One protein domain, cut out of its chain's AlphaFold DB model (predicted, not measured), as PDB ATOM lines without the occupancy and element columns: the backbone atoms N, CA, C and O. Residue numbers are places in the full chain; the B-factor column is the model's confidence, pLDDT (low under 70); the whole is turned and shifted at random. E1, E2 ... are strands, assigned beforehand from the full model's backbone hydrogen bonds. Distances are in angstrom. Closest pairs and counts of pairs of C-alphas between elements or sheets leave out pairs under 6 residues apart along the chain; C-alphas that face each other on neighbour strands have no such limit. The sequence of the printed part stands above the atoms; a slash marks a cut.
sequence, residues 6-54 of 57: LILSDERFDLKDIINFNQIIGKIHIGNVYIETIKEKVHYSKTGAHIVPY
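Overview. This is residues 6 to 54 of the 57 residues of the protein "Ntox50 domain-containing protein" of Staphylococcus aureus (UniProt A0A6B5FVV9). A twisted sheet of four strands, E1, E2, E5 and E6, makes the larger part, and the two-stranded hairpin E3 and E4 lies at one end of it, where the chain turns sharply from E4 into E5. The printed part has 49 residues, with no named helix and six named strands, E1 to E6 in order along the chain; its class is all strand. The larger sheet has the order E1, E2, E5, E6, and both sheets are antiparallel. The whole is only just loose, close to compact, with a radius of gyration of the C-alphas of 11.9 A, and elongated, spanning 33 by 21 by 16 A.

Arrangement. E1, residues 6 to 8, and E2, residues 16 to 20, form an antiparallel hairpin, with N 7 and O 18 within hydrogen-bond range at 2.8 A. E3, residues 26 to 30, and E4, residues 33 to 37, form another, with N 28 and O 35 at 2.8 A. E4 runs on into E5, residues 39 to 45, across a break of 1 residue at 83 degrees. E5 is the antiparallel neighbour of E2 at 151 degrees, with N 19 and O 40 at 2.9 A. E5 and E6, residues 48 to 54, form a hairpin, with N 43 and O 50 at 2.8 A. The closest C-alphas of E3 and E6 are those of Gly 26 and Pro 53, 5.7 A apart. E1 and E6 are edge strands and are apart.

Along the chain. E1 begins with C-alpha 6 at (-4.564, -9.919, 15.139) and is 5.8 A long from first to last C-alpha. E2 measures 13.2 A, E3 13.1 A and E4 12.8 A. E5 measures 19.7 A from C-alpha 39 at (-2.662, -1.195, 11.317). E6 measures 18.6 A and ends with C-alpha 54 at (-4.379, 3.058, 13.880).

Size, cuts and confidence. The C-alphas of Glu 11 and Asn 32 are the two farthest apart, at 35.0 A. The printed part has no cut and no long link. The larger sheet is only just strongly twisted, its C-alphas lying up to 4.1 A off its best plane. The mean pLDDT of the printed part is 85.0, and residues 9 to 15 are under 70.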
ATOM      1  N   LEU A   6      -4.059 -10.477  13.886       85.12
ATOM      2  CA  LEU A   6      -4.564  -9.919  15.139       85.12
ATOM      3  C   LEU A   6      -3.394  -9.742  16.119       85.12
ATOM      4  O   LEU A   6      -2.735 -10.711  16.482       85.12
ATOM      5  N   ILE A   7      -3.113  -8.498  16.502       81.62
ATOM      6  CA  ILE A   7      -2.014  -8.124  17.406       81.62
ATOM      7  C   ILE A   7      -2.496  -8.042  18.851       81.62
ATOM      8  O   ILE A   7      -1.765  -8.406  19.769       81.62
ATOM      9  N   LEU A   8      -3.704  -7.529  19.057       76.50
ATOM     10  CA  LEU A   8      -4.286  -7.353  20.379       76.50
ATOM     11  C   LEU A   8      -5.769  -7.673  20.301       76.50
ATOM     12  O   LEU A   8      -6.439  -7.174  19.400       76.50
ATOM     13  N   SER A   9      -6.231  -8.481  21.249       69.38
ATOM     14  CA  SER A   9      -7.637  -8.767  21.500       69.38
ATOM     15  C   SER A   9      -7.858  -8.738  23.005       69.38
ATOM     16  O   SER A   9      -7.072  -9.320  23.754       69.38
ATOM     17  N   ASP A  10      -8.859  -7.984  23.446       66.31
ATOM     18  CA  ASP A  10      -9.330  -8.034  24.833       66.31
ATOM     19  C   ASP A  10     -10.451  -9.093  24.912       66.31
ATOM     20  O   ASP A  10     -10.962  -9.515  23.883       66.31
ATOM     21  N   GLU A  11     -10.843  -9.566  26.091       63.62
ATOM     22  CA  GLU A  11     -12.010 -10.464  26.244       63.62
ATOM     23  C   GLU A  11     -13.263  -9.700  26.711       63.62
ATOM     24  O   GLU A  11     -14.354 -10.262  26.847       63.62
ATOM     25  N   ARG A  12     -13.131  -8.397  26.974       63.03
ATOM     26  CA  ARG A  12     -14.197  -7.540  27.509       63.03
ATOM     27  C   ARG A  12     -14.907  -6.774  26.408       63.03
ATOM     28  O   ARG A  12     -14.250  -6.205  25.561       63.03
ATOM     29  N   PHE A  13     -16.238  -6.671  26.482       53.41
ATOM     30  CA  PHE A  13     -17.140  -6.013  25.514       53.41
ATOM     31  C   PHE A  13     -16.739  -4.597  25.026       53.41
ATOM     32  O   PHE A  13     -17.232  -4.158  23.990       53.41
ATOM     33  N   ASP A  14     -15.834  -3.884  25.701       60.97
ATOM     34  CA  ASP A  14     -15.183  -2.668  25.192       60.97
ATOM     35  C   ASP A  14     -14.070  -2.933  24.146       60.97
ATOM     36  O   ASP A  14     -13.353  -1.999  23.768       60.97
ATOM     37  N   LEU A  15     -13.995  -4.186  23.666       63.66
ATOM     38  CA  LEU A  15     -13.146  -4.797  22.640       63.66
ATOM     39  C   LEU A  15     -12.642  -3.810  21.592       63.66
ATOM     40  O   LEU A  15     -13.382  -3.327  20.726       63.66
ATOM     41  N   LYS A  16     -11.336  -3.561  21.661       78.81
ATOM     42  CA  LYS A  16     -10.581  -2.871  20.624       78.81
ATOM     43  C   LYS A  16      -9.554  -3.847  20.088       78.81
ATOM     44  O   LYS A  16      -8.485  -3.972  20.679       78.81
ATOM     45  N   ASP A  17      -9.868  -4.488  18.975       88.31
ATOM     46  CA  ASP A  17      -8.884  -5.326  18.306       88.31
ATOM     47  C   ASP A  17      -7.937  -4.446  17.498       88.31
ATOM     48  O   ASP A  17      -8.349  -3.438  16.916       88.31
ATOM     49  N   ILE A  18      -6.658  -4.810  17.460       89.00
ATOM     50  CA  ILE A  18      -5.685  -4.190  16.559       89.00
ATOM     51  C   ILE A  18      -5.236  -5.250  15.567       89.00
ATOM     52  O   ILE A  18      -4.688  -6.276  15.962       89.00
ATOM     53  N   ILE A  19      -5.438  -4.985  14.282       90.38
ATOM     54  CA  ILE A  19      -5.073  -5.884  13.190       90.38
ATOM     55  C   ILE A  19      -3.957  -5.229  12.381       90.38
ATOM     56  O   ILE A  19      -4.043  -4.049  12.050       90.38
ATOM     57  N   ASN A  20      -2.913  -5.984  12.046       90.06
ATOM     58  CA  ASN A  20      -1.854  -5.558  11.132       90.06
ATOM     59  C   ASN A  20      -1.943  -6.316   9.813       90.06
ATOM     60  O   ASN A  20      -1.802  -7.537   9.779       90.06
ATOM     61  N   PHE A  21      -2.129  -5.580   8.728       88.62
ATOM     62  CA  PHE A  21      -2.324  -6.125   7.391       88.62
ATOM     63  C   PHE A  21      -1.028  -6.328   6.603       88.62
ATOM     64  O   PHE A  21      -1.085  -6.811   5.474       88.62
ATOM     65  N   ASN A  22       0.131  -5.969   7.169       87.75
ATOM     66  CA  ASN A  22       1.443  -6.022   6.514       87.75
ATOM     67  C   ASN A  22       1.498  -5.289   5.153       87.75
ATOM     68  O   ASN A  22       2.396  -5.524   4.349       87.75
ATOM     69  N   GLN A  23       0.547  -4.390   4.899       88.81
ATOM     70  CA  GLN A  23       0.461  -3.532   3.720       88.81
ATOM     71  C   GLN A  23      -0.233  -2.226   4.109       88.81
ATOM     72  O   GLN A  23      -0.960  -2.190   5.103       88.81
ATOM     73  N   ILE A  24      -0.033  -1.164   3.329       90.50
ATOM     74  CA  ILE A  24      -0.702   0.120   3.566       90.50
ATOM     75  C   ILE A  24      -2.207  -0.062   3.353       90.50
ATOM     76  O   ILE A  24      -2.643  -0.480   2.282       90.50
ATOM     77  N   ILE A  25      -2.990   0.266   4.378       90.25
ATOM     78  CA  ILE A  25      -4.455   0.126   4.387       90.25
ATOM     79  C   ILE A  25      -5.181   1.449   4.634       90.25
ATOM     80  O   ILE A  25      -6.366   1.574   4.340       90.25
ATOM     81  N   GLY A  26      -4.482   2.469   5.128       89.50
ATOM     82  CA  GLY A  26      -5.107   3.750   5.418       89.50
ATOM     83  C   GLY A  26      -4.111   4.850   5.733       89.50
ATOM     84  O   GLY A  26      -2.895   4.656   5.708       89.50
ATOM     85  N   LYS A  27      -4.657   6.028   6.037       92.62
ATOM     86  CA  LYS A  27      -3.909   7.209   6.469       92.62
ATOM     87  C   LYS A  27      -4.566   7.796   7.711       92.62
ATOM     88  O   LYS A  27      -5.791   7.828   7.798       92.62
ATOM     89  N   ILE A  28      -3.762   8.276   8.651       90.44
ATOM     90  CA  ILE A  28      -4.211   9.012   9.835       90.44
ATOM     91  C   ILE A  28      -3.691  10.447   9.773       90.44
ATOM     92  O   ILE A  28      -2.565  10.682   9.343       90.44
ATOM     93  N   HIS A  29      -4.511  11.412  10.184       91.06
ATOM     94  CA  HIS A  29      -4.121  12.817  10.230       91.06
ATOM     95  C   HIS A  29      -3.647  13.190  11.640       91.06
ATOM     96  O   HIS A  29      -4.433  13.158  12.588       91.06
ATOM     97  N   ILE A  30      -2.367  13.537  11.781       88.50
ATOM     98  CA  ILE A  30      -1.733  13.911  13.052       88.50
ATOM     99  C   ILE A  30      -0.884  15.155  12.813       88.50
ATOM    100  O   ILE A  30      -0.041  15.168  11.924       88.50
ATOM    101  N   GLY A  31      -1.100  16.207  13.608       88.69
ATOM    102  CA  GLY A  31      -0.236  17.393  13.583       88.69
ATOM    103  C   GLY A  31      -0.110  18.051  12.204       88.69
ATOM    104  O   GLY A  31       0.982  18.464  11.833       88.69
ATOM    105  N   ASN A  32      -1.212  18.137  11.447       93.06
ATOM    106  CA  ASN A  32      -1.270  18.701  10.090       93.06
ATOM    107  C   ASN A  32      -0.575  17.862   8.994       93.06
ATOM    108  O   ASN A  32      -0.318  18.361   7.898       93.06
ATOM    109  N   VAL A  33      -0.270  16.592   9.279       92.69
ATOM    110  CA  VAL A  33       0.348  15.645   8.342       92.69
ATOM    111  C   VAL A  33      -0.495  14.374   8.255       92.69
ATOM    112  O   VAL A  33      -1.078  13.928   9.244       92.69
ATOM    113  N   TYR A  34      -0.553  13.774   7.065       93.25
ATOM    114  CA  TYR A  34      -1.114  12.439   6.866       93.25
ATOM    115  C   TYR A  34      -0.011  11.386   6.950       93.25
ATOM    116  O   TYR A  34       0.963  11.451   6.204       93.25
ATOM    117  N   ILE A  35      -0.188  10.405   7.829       92.31
ATOM    118  CA  ILE A  35       0.740   9.292   8.035       92.31
ATOM    119  C   ILE A  35       0.060   8.014   7.554       92.31
ATOM    120  O   ILE A  35      -1.072   7.729   7.940       92.31
ATOM    121  N   GLU A  36       0.728   7.257   6.691       94.69
ATOM    122  CA  GLU A  36       0.253   5.947   6.245       94.69
ATOM    123  C   GLU A  36       0.311   4.929   7.383       94.69
ATOM    124  O   GLU A  36       1.211   4.961   8.220       94.69
ATOM    125  N   THR A  37      -0.653   4.011   7.412       93.62
ATOM    126  CA  THR A  37      -0.657   2.916   8.378       93.62
ATOM    127  C   THR A  37      -0.938   1.575   7.724       93.62
ATOM    128  O   THR A  37      -1.643   1.477   6.716       93.62
ATOM    129  N   ILE A  38      -0.368   0.545   8.343       93.81
ATOM    130  CA  ILE A  38      -0.613  -0.872   8.071       93.81
ATOM    131  C   ILE A  38      -1.517  -1.514   9.133       93.81
ATOM    132  O   ILE A  38      -1.839  -2.700   9.042       93.81
ATOM    133  N   LYS A  39      -1.882  -0.745  10.168       92.94
ATOM    134  CA  LYS A  39      -2.662  -1.195  11.317       92.94
ATOM    135  C   LYS A  39      -4.030  -0.542  11.345       92.94
ATOM    136  O   LYS A  39      -4.185   0.658  11.110       92.94
ATOM    137  N   GLU A  40      -5.004  -1.336  11.735       91.62
ATOM    138  CA  GLU A  40      -6.384  -0.928  11.920       91.62
ATOM    139  C   GLU A  40      -6.832  -1.298  13.318       91.62
ATOM    140  O   GLU A  40      -6.401  -2.299  13.890       91.62
ATOM    141  N   LYS A  41      -7.702  -0.463  13.864       90.75
ATOM    142  CA  LYS A  41      -8.346  -0.691  15.137       90.75
ATOM    143  C   LYS A  41      -9.818  -0.956  14.898       90.75
ATOM    144  O   LYS A  41     -10.491  -0.142  14.268       90.75
ATOM    145  N   VAL A  42     -10.299  -2.076  15.413       89.19
ATOM    146  CA  VAL A  42     -11.682  -2.513  15.262       89.19
ATOM    147  C   VAL A  42     -12.400  -2.309  16.585       89.19
ATOM    148  O   VAL A  42     -12.000  -2.854  17.610       89.19
ATOM    149  N   HIS A  43     -13.450  -1.498  16.565       87.25
ATOM    150  CA  HIS A  43     -14.370  -1.309  17.679       87.25
ATOM    151  C   HIS A  43     -15.657  -2.064  17.399       87.25
ATOM    152  O   HIS A  43     -16.356  -1.756  16.432       87.25
ATOM    153  N   TYR A  44     -16.002  -3.007  18.263       84.06
ATOM    154  CA  TYR A  44     -17.254  -3.745  18.153       84.06
ATOM    155  C   TYR A  44     -18.381  -3.022  18.895       84.06
ATOM    156  O   TYR A  44     -18.188  -2.437  19.960       84.06
ATOM    157  N   SER A  45     -19.577  -3.040  18.319       80.12
ATOM    158  CA  SER A  45     -20.802  -2.521  18.920       80.12
ATOM    159  C   SER A  45     -21.936  -3.524  18.729       80.12
ATOM    160  O   SER A  45     -21.833  -4.480  17.962       80.12
ATOM    161  N   LYS A  46     -23.069  -3.294  19.401       83.06
ATOM    162  CA  LYS A  46     -24.252  -4.156  19.262       83.06
ATOM    163  C   LYS A  46     -24.756  -4.253  17.813       83.06
ATOM    164  O   LYS A  46     -25.414  -5.228  17.468       83.06
ATOM    165  N   THR A  47     -24.487  -3.245  16.983       86.44
ATOM    166  CA  THR A  47     -25.015  -3.140  15.614       86.44
ATOM    167  C   THR A  47     -23.974  -3.410  14.530       86.44
ATOM    168  O   THR A  47     -24.322  -3.364  13.354       86.44
ATOM    169  N   GLY A  48     -22.710  -3.668  14.881       85.38
ATOM    170  CA  GLY A  48     -21.658  -3.929  13.900       85.38
ATOM    171  C   GLY A  48     -20.259  -3.619  14.420       85.38
ATOM    172  O   GLY A  48     -20.010  -3.640  15.621       85.38
ATOM    173  N   ALA A  49     -19.344  -3.319  13.501       86.44
ATOM    174  CA  ALA A  49     -17.972  -2.949  13.820       86.44
ATOM    175  C   ALA A  49     -17.585  -1.637  13.130       86.44
ATOM    176  O   ALA A  49     -18.000  -1.370  12.001       86.44
ATOM    177  N   HIS A  50     -16.775  -0.834  13.812       88.62
ATOM    178  CA  HIS A  50     -16.150   0.365  13.272       88.62
ATOM    179  C   HIS A  50     -14.659   0.101  13.135       88.62
ATOM    180  O   HIS A  50     -14.004  -0.278  14.102       88.62
ATOM    181  N   ILE A  51     -14.134   0.300  11.934       88.56
ATOM    182  CA  ILE A  51     -12.734   0.056  11.614       88.56
ATOM    183  C   ILE A  51     -12.083   1.412  11.362       88.56
ATOM    184  O   ILE A  51     -12.567   2.187  10.535       88.56
ATOM    185  N   VAL A  52     -11.024   1.725  12.108       89.19
ATOM    186  CA  VAL A  52     -10.315   3.006  11.998       89.19
ATOM    187  C   VAL A  52      -8.808   2.793  11.831       89.19
ATOM    188  O   VAL A  52      -8.235   1.963  12.541       89.19
ATOM    189  N   PRO A  53      -8.137   3.555  10.944       91.44
ATOM    190  CA  PRO A  53      -6.680   3.572  10.860       91.44
ATOM    191  C   PRO A  53      -6.045   3.812  12.233       91.44
ATOM    192  O   PRO A  53      -6.470   4.701  12.979       91.44
ATOM    193  N   TYR A  54      -5.028   3.024  12.573       91.12
ATOM    194  CA  TYR A  54      -4.379   3.058  13.880       91.12
ATOM    195  C   TYR A  54      -2.872   3.241  13.749       91.12
ATOM    196  O   TYR A  54      -2.250   2.693  12.848       91.12
TER     197      TYR A  54